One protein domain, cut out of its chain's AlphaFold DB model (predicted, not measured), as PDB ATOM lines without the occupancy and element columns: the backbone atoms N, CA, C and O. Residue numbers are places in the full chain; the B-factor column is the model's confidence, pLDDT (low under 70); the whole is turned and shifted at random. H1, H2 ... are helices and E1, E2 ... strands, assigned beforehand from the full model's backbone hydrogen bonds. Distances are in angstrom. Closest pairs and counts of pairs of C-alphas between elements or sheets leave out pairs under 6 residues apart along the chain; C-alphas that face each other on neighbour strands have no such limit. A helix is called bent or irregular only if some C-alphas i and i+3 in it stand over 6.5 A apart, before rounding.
ATOM      1  N   LEU A  13     -23.861 -16.831  -1.410       69.19
ATOM      2  CA  LEU A  13     -23.357 -16.355  -2.699       69.19
ATOM      3  C   LEU A  13     -22.805 -14.932  -2.539       69.19
ATOM      4  O   LEU A  13     -23.387 -14.101  -1.842       69.19
ATOM      5  N   ASP A  14     -21.665 -14.671  -3.170       71.38
ATOM      6  CA  ASP A  14     -21.065 -13.342  -3.223       71.38
ATOM      7  C   ASP A  14     -21.746 -12.543  -4.342       71.38
ATOM      8  O   ASP A  14     -21.561 -12.831  -5.530       71.38
ATOM      9  N   PHE A  15     -22.595 -11.586  -3.967       72.25
ATOM     10  CA  PHE A  15     -23.376 -10.796  -4.914       72.25
ATOM     11  C   PHE A  15     -22.601  -9.559  -5.354       72.25
ATOM     12  O   PHE A  15     -22.206  -8.722  -4.542       72.25
ATOM     13  N   THR A  16     -22.439  -9.388  -6.667       75.25
ATOM     14  CA  THR A  16     -21.994  -8.110  -7.228       75.25
ATOM     15  C   THR A  16     -23.182  -7.378  -7.838       75.25
ATOM     16  O   THR A  16     -23.753  -7.804  -8.847       75.25
ATOM     17  N   ARG A  17     -23.526  -6.239  -7.234       75.38
ATOM     18  CA  ARG A  17     -24.521  -5.309  -7.772       75.38
ATOM     19  C   ARG A  17     -23.915  -4.500  -8.905       75.38
ATOM     20  O   ARG A  17     -22.816  -3.961  -8.772       75.38
ATOM     21  N   ILE A  18     -24.638  -4.430 -10.012       73.12
ATOM     22  CA  ILE A  18     -24.218  -3.739 -11.225       73.12
ATOM     23  C   ILE A  18     -25.369  -2.844 -11.667       73.12
ATOM     24  O   ILE A  18     -26.425  -3.319 -12.056       73.12
ATOM     25  N   ALA A  19     -25.178  -1.533 -11.620       69.50
ATOM     26  CA  ALA A  19     -26.189  -0.564 -12.025       69.50
ATOM     27  C   ALA A  19     -26.002  -0.110 -13.479       69.50
ATOM     28  O   ALA A  19     -26.946   0.355 -14.118       69.50
ATOM     29  N   THR A  20     -24.784  -0.226 -14.019       68.00
ATOM     30  CA  THR A  20     -24.467   0.281 -15.359       68.00
ATOM     31  C   THR A  20     -23.739  -0.725 -16.238       68.00
ATOM     32  O   THR A  20     -23.019  -1.612 -15.785       68.00
ATOM     33  N   PHE A  21     -23.856  -0.524 -17.551       66.50
ATOM     34  CA  PHE A  21     -23.105  -1.293 -18.541       66.50
ATOM     35  C   PHE A  21     -21.587  -1.222 -18.320       66.50
ATOM     36  O   PHE A  21     -20.882  -2.217 -18.440       66.50
ATOM     37  N   ARG A  22     -21.077  -0.050 -17.933       71.50
ATOM     38  CA  ARG A  22     -19.648   0.150 -17.679       71.50
ATOM     39  C   ARG A  22     -19.173  -0.614 -16.441       71.50
ATOM     40  O   ARG A  22     -18.052  -1.116 -16.417       71.50
ATOM     41  N   GLU A  23     -20.006  -0.697 -15.406       76.06
ATOM     42  CA  GLU A  23     -19.739  -1.538 -14.235       76.06
ATOM     43  C   GLU A  23     -19.745  -3.020 -14.604       76.06
ATOM     44  O   GLU A  23     -18.870  -3.752 -14.147       76.06
ATOM     45  N   HIS A  24     -20.652  -3.437 -15.493       73.62
ATOM     46  CA  HIS A  24     -20.652  -4.788 -16.045       73.62
ATOM     47  C   HIS A  24     -19.335  -5.101 -16.764       73.62
ATOM     48  O   HIS A  24     -18.680  -6.077 -16.423       73.62
ATOM     49  N   GLU A  25     -18.881  -4.261 -17.696       76.50
ATOM     50  CA  GLU A  25     -17.611  -4.485 -18.408       76.50
ATOM     51  C   GLU A  25     -16.407  -4.575 -17.462       76.50
ATOM     52  O   GLU A  25     -15.561  -5.461 -17.603       76.50
ATOM     53  N   ARG A  26     -16.351  -3.705 -16.448       80.62
ATOM     54  CA  ARG A  26     -15.307  -3.753 -15.413       80.62
ATOM     55  C   ARG A  26     -15.369  -5.036 -14.594       80.62
ATOM     56  O   ARG A  26     -14.327  -5.619 -14.296       80.62
ATOM     57  N   TYR A  27     -16.573  -5.479 -14.242       80.00
ATOM     58  CA  TYR A  27     -16.782  -6.742 -13.550       80.00
ATOM     59  C   TYR A  27     -16.267  -7.918 -14.385       80.00
ATOM     60  O   TYR A  27     -15.510  -8.738 -13.871       80.00
ATOM     61  N   LEU A  28     -16.576  -7.956 -15.684       74.06
ATOM     62  CA  LEU A  28     -16.085  -8.997 -16.592       74.06
ATOM     63  C   LEU A  28     -14.562  -9.045 -16.670       74.06
ATOM     64  O   LEU A  28     -13.981 -10.123 -16.557       74.06
ATOM     65  N   ALA A  29     -13.927  -7.885 -16.834       80.81
ATOM     66  CA  ALA A  29     -12.474  -7.787 -16.895       80.81
ATOM     67  C   ALA A  29     -11.822  -8.282 -15.594       80.81
ATOM     68  O   ALA A  29     -10.847  -9.029 -15.636       80.81
ATOM     69  N   ARG A  30     -12.399  -7.934 -14.434       82.62
ATOM     70  CA  ARG A  30     -11.932  -8.399 -13.118       82.62
ATOM     71  C   ARG A  30     -12.108  -9.907 -12.931       82.62
ATOM     72  O   ARG A  30     -11.266 -10.550 -12.312       82.62
ATOM     73  N   MET A  31     -13.202 -10.467 -13.440       79.31
ATOM     74  CA  MET A  31     -13.544 -11.876 -13.239       79.31
ATOM     75  C   MET A  31     -12.796 -12.829 -14.171       79.31
ATOM     76  O   MET A  31     -12.774 -14.023 -13.890       79.31
ATOM     77  N   ALA A  32     -12.161 -12.336 -15.239       74.69
ATOM     78  CA  ALA A  32     -11.495 -13.168 -16.244       74.69
ATOM     79  C   ALA A  32     -10.513 -14.189 -15.638       74.69
ATOM     80  O   ALA A  32     -10.570 -15.360 -15.998       74.69
ATOM     81  N   GLY A  33      -9.682 -13.778 -14.669       74.75
ATOM     82  CA  GLY A  33      -8.743 -14.682 -13.991       74.75
ATOM     83  C   GLY A  33      -9.421 -15.716 -13.082       74.75
ATOM     84  O   GLY A  33      -9.074 -16.892 -13.117       74.75
ATOM     85  N   ARG A  34     -10.443 -15.303 -12.317       78.38
ATOM     86  CA  ARG A  34     -11.210 -16.196 -11.425       78.38
ATOM     87  C   ARG A  34     -12.007 -17.243 -12.205       78.38
ATOM     88  O   ARG A  34     -12.180 -18.363 -11.743       78.38
ATOM     89  N   LEU A  35     -12.477 -16.882 -13.394       74.19
ATOM     90  CA  LEU A  35     -13.212 -17.780 -14.276       74.19
ATOM     91  C   LEU A  35     -12.319 -18.886 -14.863       74.19
ATOM     92  O   LEU A  35     -12.781 -20.010 -15.020       74.19
ATOM     93  N   THR A  36     -11.043 -18.598 -15.140       77.56
ATOM     94  CA  THR A  36     -10.074 -19.631 -15.545       77.56
ATOM     95  C   THR A  36      -9.863 -20.653 -14.431       77.56
ATOM     96  O   THR A  36      -9.978 -21.848 -14.683       77.56
ATOM     97  N   GLN A  37      -9.660 -20.192 -13.193       80.81
ATOM     98  CA  GLN A  37      -9.535 -21.080 -12.033       80.81
ATOM     99  C   GLN A  37     -10.790 -21.946 -11.841       80.81
ATOM    100  O   GLN A  37     -10.692 -23.156 -11.657       80.81
ATOM    101  N   GLN A  38     -11.980 -21.349 -11.952       82.50
ATOM    102  CA  GLN A  38     -13.236 -22.091 -11.848       82.50
ATOM    103  C   GLN A  38     -13.330 -23.220 -12.889       82.50
ATOM    104  O   GLN A  38     -13.781 -24.312 -12.563       82.50
ATOM    105  N   ARG A  39     -12.889 -22.986 -14.133       81.50
ATOM    106  CA  ARG A  39     -12.892 -24.020 -15.183       81.50
ATOM    107  C   ARG A  39     -11.968 -25.190 -14.859       81.50
ATOM    108  O   ARG A  39     -12.288 -26.325 -15.200       81.50
ATOM    109  N   GLU A  40     -10.822 -24.925 -14.240       82.94
ATOM    110  CA  GLU A  40      -9.892 -25.971 -13.804       82.94
ATOM    111  C   GLU A  40     -10.512 -26.820 -12.687       82.94
ATOM    112  O   GLU A  40     -10.470 -28.051 -12.747       82.94
ATOM    113  N   GLU A  41     -11.166 -26.175 -11.720       84.50
ATOM    114  CA  GLU A  41     -11.902 -26.843 -10.642       84.50
ATOM    115  C   GLU A  41     -13.063 -27.683 -11.197       84.50
ATOM    116  O   GLU A  41     -13.160 -28.874 -10.904       84.50
ATOM    117  N   GLU A  42     -13.892 -27.115 -12.072       87.56
ATOM    118  CA  GLU A  42     -14.972 -27.821 -12.771       87.56
ATOM    119  C   GLU A  42     -14.446 -29.027 -13.558       87.56
ATOM    120  O   GLU A  42     -15.015 -30.119 -13.492       87.56
ATOM    121  N   ARG A  43     -13.312 -28.874 -14.252       84.81
ATOM    122  CA  ARG A  43     -12.665 -29.973 -14.974       84.81
ATOM    123  C   ARG A  43     -12.201 -31.082 -14.036       84.81
ATOM    124  O   ARG A  43     -12.355 -32.250 -14.382       84.81
ATOM    125  N   SER A  44     -11.691 -30.738 -12.854       86.94
ATOM    126  CA  SER A  44     -11.259 -31.719 -11.849       86.94
ATOM    127  C   SER A  44     -12.410 -32.557 -11.276       86.94
ATOM    128  O   SER A  44     -12.190 -33.679 -10.825       86.94
ATOM    129  N   LEU A  45     -13.643 -32.040 -11.323       86.25
ATOM    130  CA  LEU A  45     -14.843 -32.751 -10.876       86.25
ATOM    131  C   LEU A  45     -15.347 -33.774 -11.905       86.25
ATOM    132  O   LEU A  45     -16.128 -34.660 -11.553       86.25
ATOM    133  N   MET A  46     -14.921 -33.668 -13.167       86.50
ATOM    134  CA  MET A  46     -15.294 -34.616 -14.213       86.50
ATOM    135  C   MET A  46     -14.522 -35.928 -14.041       86.50
ATOM    136  O   MET A  46     -13.301 -35.936 -13.934       86.50
ATOM    137  N   ASN A  47     -15.228 -37.061 -14.057       78.56
ATOM    138  CA  ASN A  47     -14.633 -38.386 -13.823       78.56
ATOM    139  C   ASN A  47     -14.753 -39.349 -15.022       78.56
ATOM    140  O   ASN A  47     -14.601 -40.559 -14.858       78.56
ATOM    141  N   GLY A  48     -15.053 -38.820 -16.215       73.44
ATOM    142  CA  GLY A  48     -15.156 -39.578 -17.468       73.44
ATOM    143  C   GLY A  48     -16.419 -40.435 -17.626       73.44
ATOM    144  O   GLY A  48     -16.553 -41.123 -18.632       73.44
ATOM    145  N   ARG A  49     -17.346 -40.415 -16.658       80.69
ATOM    146  CA  ARG A  49     -18.638 -41.117 -16.748       80.69
ATOM    147  C   ARG A  49     -19.690 -40.245 -17.428       80.69
ATOM    148  O   ARG A  49     -19.672 -39.032 -17.260       80.69
ATOM    149  N   GLU A  50     -20.658 -40.869 -18.098       81.44
ATOM    150  CA  GLU A  50     -21.789 -40.182 -18.754       81.44
ATOM    151  C   GLU A  50     -22.686 -39.400 -17.774       81.44
ATOM    152  O   GLU A  50     -23.307 -38.405 -18.140       81.44
ATOM    153  N   SER A  51     -22.724 -39.823 -16.508       88.56
ATOM    154  CA  SER A  51     -23.285 -39.059 -15.397       88.56
ATOM    155  C   SER A  51     -22.506 -39.350 -14.119       88.56
ATOM    156  O   SER A  51     -22.025 -40.470 -13.904       88.56
ATOM    157  N   PHE A  52     -22.362 -38.341 -13.262       92.94
ATOM    158  CA  PHE A  52     -21.623 -38.463 -12.015       92.94
ATOM    159  C   PHE A  52     -22.203 -37.608 -10.878       92.94
ATOM    160  O   PHE A  52     -22.779 -36.544 -11.116       92.94
ATOM    161  N   PRO A  53     -22.064 -38.075  -9.621       93.19
ATOM    162  CA  PRO A  53     -22.460 -37.313  -8.449       93.19
ATOM    163  C   PRO A  53     -21.372 -36.316  -8.039       93.19
ATOM    164  O   PRO A  53     -20.193 -36.660  -7.982       93.19
ATOM    165  N   VAL A  54     -21.785 -35.112  -7.654       93.62
ATOM    166  CA  VAL A  54     -20.922 -34.103  -7.029       93.62
ATOM    167  C   VAL A  54     -21.460 -33.805  -5.628       93.62
ATOM    168  O   VAL A  54     -22.603 -33.356  -5.508       93.62
ATOM    169  N   PRO A  55     -20.709 -34.071  -4.545       92.75
ATOM    170  CA  PRO A  55     -21.138 -33.705  -3.202       92.75
ATOM    171  C   PRO A  55     -21.039 -32.189  -3.001       92.75
ATOM    172  O   PRO A  55     -20.116 -31.541  -3.488       92.75
ATOM    173  N   GLY A  56     -21.965 -31.613  -2.243       90.75
ATOM    174  CA  GLY A  56     -21.869 -30.220  -1.825       90.75
ATOM    175  C   GLY A  56     -23.019 -29.808  -0.917       90.75
ATOM    176  O   GLY A  56     -23.689 -30.649  -0.319       90.75
ATOM    177  N   TYR A  57     -23.262 -28.507  -0.798       91.88
ATOM    178  CA  TYR A  57     -24.332 -27.970   0.037       91.88
ATOM    179  C   TYR A  57     -25.451 -27.382  -0.822       91.88
ATOM    180  O   TYR A  57     -25.206 -26.567  -1.713       91.88
ATOM    181  N   CYS A  58     -26.698 -27.788  -0.574       92.69
ATOM    182  CA  CYS A  58     -27.850 -27.237  -1.276       92.69
ATOM    183  C   CYS A  58     -28.508 -26.148  -0.429       92.69
ATOM    184  O   CYS A  58     -29.170 -26.461   0.560       92.69
ATOM    185  N   TYR A  59     -28.378 -24.887  -0.857       90.94
ATOM    186  CA  TYR A  59     -29.009 -23.747  -0.186       90.94
ATOM    187  C   TYR A  59     -30.535 -23.898  -0.095       90.94
ATOM    188  O   TYR A  59     -31.093 -23.824   0.992       90.94
ATOM    189  N   ALA A  60     -31.219 -24.228  -1.195       91.38
ATOM    190  CA  ALA A  60     -32.678 -24.395  -1.191       91.38
ATOM    191  C   ALA A  60     -33.174 -25.502  -0.232       91.38
ATOM    192  O   ALA A  60     -34.304 -25.457   0.249       91.38
ATOM    193  N   CYS A  61     -32.333 -26.498   0.067       91.69
ATOM    194  CA  CYS A  61     -32.638 -27.561   1.029       91.69
ATOM    195  C   CYS A  61     -32.074 -27.308   2.437       91.69
ATOM    196  O   CYS A  61     -32.418 -28.057   3.348       91.69
ATOM    197  N   GLN A  62     -31.172 -26.335   2.594       90.56
ATOM    198  CA  GLN A  62     -30.410 -26.045   3.813       90.56
ATOM    199  C   GLN A  62     -29.672 -27.267   4.405       90.56
ATOM    200  O   GLN A  62     -29.594 -27.441   5.622       90.56
ATOM    201  N   ARG A  63     -29.111 -28.139   3.552       92.69
ATOM    202  CA  ARG A  63     -28.381 -29.353   3.977       92.69
ATOM    203  C   ARG A  63     -27.288 -29.777   2.989       92.69
ATOM    204  O   ARG A  63     -27.394 -29.457   1.799       92.69
ATOM    205  N   PRO A  64     -26.286 -30.558   3.443       95.06
ATOM    206  CA  PRO A  64     -25.437 -31.336   2.548       95.06
ATOM    207  C   PRO A  64     -26.287 -32.171   1.584       95.06
ATOM    208  O   PRO A  64     -27.355 -32.666   1.942       95.06
ATOM    209  N   SER A  65     -25.866 -32.259   0.331       95.06
ATOM    210  CA  SER A  65     -26.605 -32.903  -0.752       95.06
ATOM    211  C   SER A  65     -25.645 -33.486  -1.779       95.06
ATOM    212  O   SER A  65     -24.482 -33.091  -1.869       95.06
ATOM    213  N   VAL A  66     -26.164 -34.409  -2.582       95.50
ATOM    214  CA  VAL A  66     -25.471 -34.921  -3.760       95.50
ATOM    215  C   VAL A  66     -26.154 -34.345  -4.993       95.50
ATOM    216  O   VAL A  66     -27.381 -34.374  -5.108       95.50
ATOM    217  N   PHE A  67     -25.359 -33.784  -5.894       95.62
ATOM    218  CA  PHE A  67     -25.826 -33.187  -7.133       95.62
ATOM    219  C   PHE A  67     -25.571 -34.135  -8.293       95.62
ATOM    220  O   PHE A  67     -24.453 -34.616  -8.460       95.62
ATOM    221  N   SER A  68     -26.598 -34.396  -9.094       93.94
ATOM    222  CA  SER A  68     -26.447 -35.136 -10.341       93.94
ATOM    223  C   SER A  68     -25.948 -34.196 -11.437       93.94
ATOM    224  O   SER A  68     -26.474 -33.091 -11.621       93.94
ATOM    225  N   VAL A  69     -24.901 -34.635 -12.132       93.38
ATOM    226  CA  VAL A  69     -24.351 -33.985 -13.318       93.38
ATOM    227  C   VAL A  69     -24.381 -34.990 -14.458       93.38
ATOM    228  O   VAL A  69     -24.029 -36.156 -14.284       93.38
ATOM    229  N   ASP A  70     -24.819 -34.531 -15.619       90.25
ATOM    230  CA  ASP A  70     -24.822 -35.262 -16.879       90.25
ATOM    231  C   ASP A  70     -24.386 -34.305 -18.002       90.25
ATOM    232  O   ASP A  70     -24.161 -33.110 -17.772       90.25
ATOM    233  N   PHE A  71     -24.237 -34.838 -19.212       88.50
ATOM    234  CA  PHE A  71     -23.796 -34.080 -20.383       88.50
ATOM    235  C   PHE A  71     -24.946 -33.569 -21.261       88.50
ATOM    236  O   PHE A  71     -24.716 -33.146 -22.396       88.50
ATOM    237  N   GLN A  72     -26.187 -33.568 -20.774       79.88
ATOM    238  CA  GLN A  72     -27.273 -32.946 -21.518       79.88
ATOM    239  C   GLN A  72     -27.056 -31.416 -21.521       79.88
ATOM    240  O   GLN A  72     -26.724 -30.793 -20.508       79.88
ATOM    241  N   ASP A  73     -27.158 -30.817 -22.708       74.12
ATOM    242  CA  ASP A  73     -26.779 -29.424 -23.005       74.12
ATOM    243  C   ASP A  73     -25.292 -29.083 -22.768       74.12
ATOM    244  O   ASP A  73     -24.949 -27.906 -22.623       74.12
ATOM    245  N   ALA A  74     -24.406 -30.089 -22.721       82.69
ATOM    246  CA  ALA A  74     -22.959 -29.894 -22.640       82.69
ATOM    247  C   ALA A  74     -22.410 -29.097 -23.834       82.69
ATOM    248  O   ALA A  74     -22.950 -29.133 -24.940       82.69
ATOM    249  N   TYR A  75     -21.300 -28.399 -23.610       76.94
ATOM    250  CA  TYR A  75     -20.625 -27.585 -24.617       76.94
ATOM    251  C   TYR A  75     -19.117 -27.818 -24.591       76.94
ATOM    252  O   TYR A  75     -18.546 -28.251 -23.591       76.94
ATOM    253  N   GLU A  76     -18.463 -27.545 -25.713       80.50
ATOM    254  CA  GLU A  76     -17.020 -27.711 -25.841       80.50
ATOM    255  C   GLU A  76     -16.277 -26.489 -25.285       80.50
ATOM    256  O   GLU A  76     -16.621 -25.341 -25.580       80.50
ATOM    257  N   VAL A  77     -15.249 -26.734 -24.471       76.31
ATOM    258  CA  VAL A  77     -14.330 -25.713 -23.954       76.31
ATOM    259  C   VAL A  77     -12.909 -26.218 -24.153       76.31
ATOM    260  O   VAL A  77     -12.524 -27.231 -23.570       76.31
ATOM    261  N   ASP A  78     -12.134 -25.520 -24.985       78.94
ATOM    262  CA  ASP A  78     -10.737 -25.861 -25.287       78.94
ATOM    263  C   ASP A  78     -10.557 -27.330 -25.732       78.94
ATOM    264  O   ASP A  78      -9.665 -28.031 -25.255       78.94
ATOM    265  N   GLY A  79     -11.446 -27.824 -26.606       78.31
ATOM    266  CA  GLY A  79     -11.407 -29.202 -27.115       78.31
ATOM    267  C   GLY A  79     -12.015 -30.262 -26.189       78.31
ATOM    268  O   GLY A  79     -11.980 -31.445 -26.515       78.31
ATOM    269  N   VAL A  80     -12.550 -29.872 -25.025       81.06
ATOM    270  CA  VAL A  80     -13.097 -30.796 -24.022       81.06
ATOM    271  C   VAL A  80     -14.601 -30.596 -23.874       81.06
ATOM    272  O   VAL A  80     -15.066 -29.501 -23.548       81.06
ATOM    273  N   LEU A  81     -15.369 -31.673 -24.069       85.81
ATOM    274  CA  LEU A  81     -16.802 -31.681 -23.789       85.81
ATOM    275  C   LEU A  81     -17.020 -31.462 -22.287       85.81
ATOM    276  O   LEU A  81     -16.581 -32.263 -21.466       85.81
ATOM    277  N   THR A  82     -17.678 -30.362 -21.937       85.44
ATOM    278  CA  THR A  82     -17.876 -29.908 -20.558       85.44
ATOM    279  C   THR A  82     -19.373 -29.887 -20.252       85.44
ATOM    280  O   THR A  82     -20.143 -29.330 -21.042       85.44
ATOM    281  N   PRO A  83     -19.828 -30.482 -19.133       88.44
ATOM    282  CA  PRO A  83     -21.239 -30.467 -18.779       88.44
ATOM    283  C   PRO A  83     -21.695 -29.038 -18.481       88.44
ATOM    284  O   PRO A  83     -20.925 -28.189 -18.030       88.44
ATOM    285  N   ASN A  84     -22.975 -28.761 -18.709       88.69
ATOM    286  CA  ASN A  84     -23.526 -27.440 -18.445       88.69
ATOM    287  C   ASN A  84     -23.751 -27.230 -16.943       88.69
ATOM    288  O   ASN A  84     -24.854 -27.410 -16.436       88.69
ATOM    289  N   TRP A  85     -22.713 -26.819 -16.217       87.75
ATOM    290  CA  TRP A  85     -22.749 -26.636 -14.759       87.75
ATOM    291  C   TRP A  85     -23.842 -25.674 -14.262       87.75
ATOM    292  O   TRP A  85     -24.222 -25.728 -13.092       87.75
ATOM    293  N   ARG A  86     -24.369 -24.800 -15.131       84.75
ATOM    294  CA  ARG A  86     -25.484 -23.885 -14.828       84.75
ATOM    295  C   ARG A  86     -26.832 -24.610 -14.827       84.75
ATOM    296  O   ARG A  86     -27.610 -24.426 -13.892       84.75
ATOM    297  N   GLU A  87     -27.105 -25.405 -15.860       87.12
ATOM    298  CA  GLU A  87     -28.381 -26.126 -16.006       87.12
ATOM    299  C   GLU A  87     -28.379 -27.508 -15.340       87.12
ATOM    300  O   GLU A  87     -29.441 -28.100 -15.147       87.12
ATOM    301  N   ARG A  88     -27.199 -27.995 -14.941       92.00
ATOM    302  CA  ARG A  88     -26.989 -29.250 -14.211       92.00
ATOM    303  C   ARG A  88     -26.770 -28.987 -12.721       92.00
ATOM    304  O   ARG A  88     -27.326 -28.041 -12.158       92.00
ATOM    305  N   LEU A  89     -26.024 -29.870 -12.053       92.75
ATOM    306  CA  LEU A  89     -25.924 -29.936 -10.591       92.75
ATOM    307  C   LEU A  89     -27.319 -29.979  -9.949       92.75
ATOM    308  O   LEU A  89     -27.657 -29.170  -9.073       92.75
ATOM    309  N   ILE A  90     -28.131 -30.921 -10.429       95.25
ATOM    310  CA  ILE A  90     -29.506 -31.131  -9.981       95.25
ATOM    311  C   ILE A  90     -29.457 -31.750  -8.590       95.25
ATOM    312  O   ILE A  90     -28.877 -32.815  -8.387       95.25
ATOM    313  N   CYS A  91     -30.041 -31.071  -7.605       95.56
ATOM    314  CA  CYS A  91     -30.060 -31.566  -6.233       95.56
ATOM    315  C   CYS A  91     -30.937 -32.818  -6.115       95.56
ATOM    316  O   CYS A  91     -32.126 -32.760  -6.427       95.56
ATOM    317  N   SER A  92     -30.397 -33.902  -5.553       94.38
ATOM    318  CA  SER A  92     -31.137 -35.153  -5.328       94.38
ATOM    319  C   SER A  92     -32.357 -35.029  -4.403       94.38
ATOM    320  O   SER A  92     -33.181 -35.936  -4.359       94.38
ATOM    321  N   HIS A  93     -32.486 -33.927  -3.654       92.88
ATOM    322  CA  HIS A  93     -33.591 -33.710  -2.717       92.88
ATOM    323  C   HIS A  93     -34.689 -32.782  -3.242       92.88
ATOM    324  O   HIS A  93     -35.861 -33.095  -3.072       92.88
ATOM    325  N   CYS A  94     -34.338 -31.624  -3.812       92.62
ATOM    326  CA  CYS A  94     -35.333 -30.652  -4.291       92.62
ATOM    327  C   CYS A  94     -35.539 -30.680  -5.808       92.62
ATOM    328  O   CYS A  94     -36.451 -30.023  -6.292       92.62
ATOM    329  N   GLY A  95     -34.688 -31.378  -6.564       93.56
ATOM    330  CA  GLY A  95     -34.748 -31.395  -8.027       93.56
ATOM    331  C   GLY A  95     -34.367 -30.071  -8.698       93.56
ATOM    332  O   GLY A  95     -34.388 -29.985  -9.920       93.56
ATOM    333  N   LEU A  96     -33.996 -29.038  -7.935       94.69
ATOM    334  CA  LEU A  96     -33.580 -27.752  -8.488       94.69
ATOM    335  C   LEU A  96     -32.154 -27.847  -9.046       94.69
ATOM    336  O   LEU A  96     -31.243 -28.359  -8.378       94.69
ATOM    337  N   ASN A  97     -31.961 -27.314 -10.253       93.00
ATOM    338  CA  ASN A  97     -30.646 -27.171 -10.868       93.00
ATOM    339  C   ASN A  97     -29.845 -26.012 -10.247       93.00
ATOM    340  O   ASN A  97     -30.342 -25.274  -9.391       93.00
ATOM    341  N   ASN A  98     -28.579 -25.869 -10.642       91.44
ATOM    342  CA  ASN A  98     -27.671 -24.888 -10.047       91.44
ATOM    343  C   ASN A  98     -28.214 -23.457 -10.112       91.44
ATOM    344  O   ASN A  98     -28.250 -22.738  -9.113       91.44
ATOM    345  N   ARG A  99     -28.687 -23.058 -11.291       89.44
ATOM    346  CA  ARG A  99     -29.203 -21.715 -11.535       89.44
ATOM    347  C   ARG A  99     -30.434 -21.388 -10.703       89.44
ATOM    348  O   ARG A  99     -30.487 -20.323 -10.095       89.44
ATOM    349  N   ILE A 100     -31.411 -22.284 -10.669       92.00
ATOM    350  CA  ILE A 100     -32.642 -22.054  -9.913       92.00
ATOM    351  C   ILE A 100     -32.352 -22.032  -8.408       92.00
ATOM    352  O   ILE A 100     -32.913 -21.210  -7.689       92.00
ATOM    353  N   ARG A 101     -31.404 -22.845  -7.917       92.69
ATOM    354  CA  ARG A 101     -30.936 -22.748  -6.523       92.69
ATOM    355  C   ARG A 101     -30.321 -21.382  -6.208       92.69
ATOM    356  O   ARG A 101     -30.562 -20.863  -5.121       92.69
ATOM    357  N   ALA A 102     -29.572 -20.795  -7.142       89.69
ATOM    358  CA  ALA A 102     -29.052 -19.438  -6.987       89.69
ATOM    359  C   ALA A 102     -30.178 -18.387  -6.985       89.69
ATOM    360  O   ALA A 102     -30.156 -17.483  -6.155       89.69
ATOM    361  N   ALA A 103     -31.190 -18.532  -7.845       90.25
ATOM    362  CA  ALA A 103     -32.353 -17.642  -7.867       90.25
ATOM    363  C   ALA A 103     -33.152 -17.685  -6.551       90.25
ATOM    364  O   ALA A 103     -33.505 -16.635  -6.019       90.25
ATOM    365  N   VAL A 104     -33.361 -18.879  -5.983       91.44
ATOM    366  CA  VAL A 104     -33.963 -19.051  -4.649       91.44
ATOM    367  C   VAL A 104     -33.153 -18.316  -3.584       91.44
ATOM    368  O   VAL A 104     -33.714 -17.616  -2.748       91.44
ATOM    369  N   GLN A 105     -31.827 -18.428  -3.632       90.12
ATOM    370  CA  GLN A 105     -30.963 -17.744  -2.680       90.12
ATOM    371  C   GLN A 105     -31.025 -16.218  -2.802       90.12
ATOM    372  O   GLN A 105     -31.061 -15.533  -1.783       90.12
ATOM    373  N   ILE A 106     -31.065 -15.685  -4.026       88.00
ATOM    374  CA  ILE A 106     -31.252 -14.247  -4.268       88.00
ATOM    375  C   ILE A 106     -32.604 -13.796  -3.715       88.00
ATOM    376  O   ILE A 106     -32.676 -12.795  -3.005       88.00
ATOM    377  N   PHE A 107     -33.668 -14.556  -3.983       90.44
ATOM    378  CA  PHE A 107     -35.002 -14.249  -3.481       90.44
ATOM    379  C   PHE A 107     -35.035 -14.191  -1.947       90.44
ATOM    380  O   PHE A 107     -35.499 -13.205  -1.375       90.44
ATOM    381  N   ASP A 108     -34.460 -15.187  -1.272       89.38
ATOM    382  CA  ASP A 108     -34.419 -15.237   0.192       89.38
ATOM    383  C   ASP A 108     -33.608 -14.073   0.798       89.38
ATOM    384  O   ASP A 108     -33.998 -13.511   1.825       89.38
ATOM    385  N   VAL A 109     -32.492 -13.684   0.170       85.62
ATOM    386  CA  VAL A 109     -31.594 -12.635   0.687       85.62
ATOM    387  C   VAL A 109     -32.131 -11.227   0.426       85.62
ATOM    388  O   VAL A 109     -32.148 -10.401   1.345       85.62
ATOM    389  N   GLU A 110     -32.562 -10.950  -0.805       84.69
ATOM    390  CA  GLU A 110     -32.960  -9.608  -1.239       84.69
ATOM    391  C   GLU A 110     -34.421  -9.304  -0.908       84.69
ATOM    392  O   GLU A 110     -34.735  -8.200  -0.466       84.69
ATOM    393  N   CYS A 111     -35.318 -10.280  -1.078       87.44
ATOM    394  CA  CYS A 111     -36.751 -10.065  -0.875       87.44
ATOM    395  C   CYS A 111     -37.210 -10.427   0.543       87.44
ATOM    396  O   CYS A 111     -38.199  -9.859   1.003       87.44
ATOM    397  N   LYS A 112     -36.491 -11.320   1.242       90.75
ATOM    398  CA  LYS A 112     -36.810 -11.809   2.603       90.75
ATOM    399  C   LYS A 112     -38.289 -12.201   2.779       90.75
ATOM    400  O   LYS A 112     -38.933 -11.749   3.735       90.75
ATOM    401  N   PRO A 113     -38.821 -13.030   1.868       92.88
ATOM    402  CA  PRO A 113     -40.235 -13.370   1.835       92.88
ATOM    403  C   PRO A 113     -40.665 -14.108   3.110       92.88
ATOM    404  O   PRO A 113     -39.930 -14.920   3.678       92.88
TER     405      PRO A 113
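Overview. This is residues 13 to 113 of the 590 residues of the protein "IS5 family transposase" of Thiohalocapsa sp. PB-PSB1 (UniProt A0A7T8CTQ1). The model is a flat, open U: the bent helix H1 makes one arm and H2 the other, and the strand hairpins E1-E2 and E3-E4 lie at the closed end. Residues 28 to 38 of H1 stand free, and residues 13 to 20 fold back from its beginning into the gap between the arms. The 101 printed residues, 13 to 113, include two named helices and four named strands, in the order H1 E1 E2 E3 E4 H2, with two antiparallel two-stranded sheets; the class is mixed, helices and strands. It is only just compact, close to loose, with a radius of gyration of the C-alphas of 15.3 A and spans of 41 by 38 by 19 A.

Along the chain. H1, residues 21 to 45, was assigned as one helix by its hydrogen bonds, but is bent, with C-alphas 30 and 33 7.1 A apart. Its arms are H1a, residues 21 to 30, 14.3 A, beginning at C-alpha (-23.105, -1.293, -18.541), and H1b, residues 33 to 45, 19.3 A. E1, residues 51 to 58, 19.0 A, bends by 65 degrees at residue 55. E2 is residues 63 to 70, 22.0 A; E3 is 75 to 77 and E4 is 80 to 82. H2, residues 98 to 111, 19.7 A, ends at C-alpha (-36.751, -10.065, -0.875).

Arrangement. H1a and H1b stand at a steep tilt of 60 degrees. The hairpin E1 and E2 is antiparallel at 153 degrees, with N 54 and O 67 2.8 A apart. Residues 67 to 68 of E2 also pair antiparallel with residues 90 to 91. In the hairpin E3 and E4, N 82 and O 75 are 2.8 A apart. The closest C-alphas of H1b and E4, Arg 43 and Thr 82, are 7.6 A apart; those of E1 and H2, Cys 58 and Arg 101, are 7.6 A apart. H2 is apart from H1a and H1b. In H1a, H1b and H2 every O i to N i+4 pair is within hydrogen-bond range.

Size, cuts and confidence. The C-alphas farthest apart, those of Gly 79 and Pro 113, are 43.8 A apart. The printed part has no cut. The link from E4 to H2, 15 residues, is long; the others are tight. Mean pLDDT of the printed part is 85.0, with residues 13 and 19 to 21 under 70.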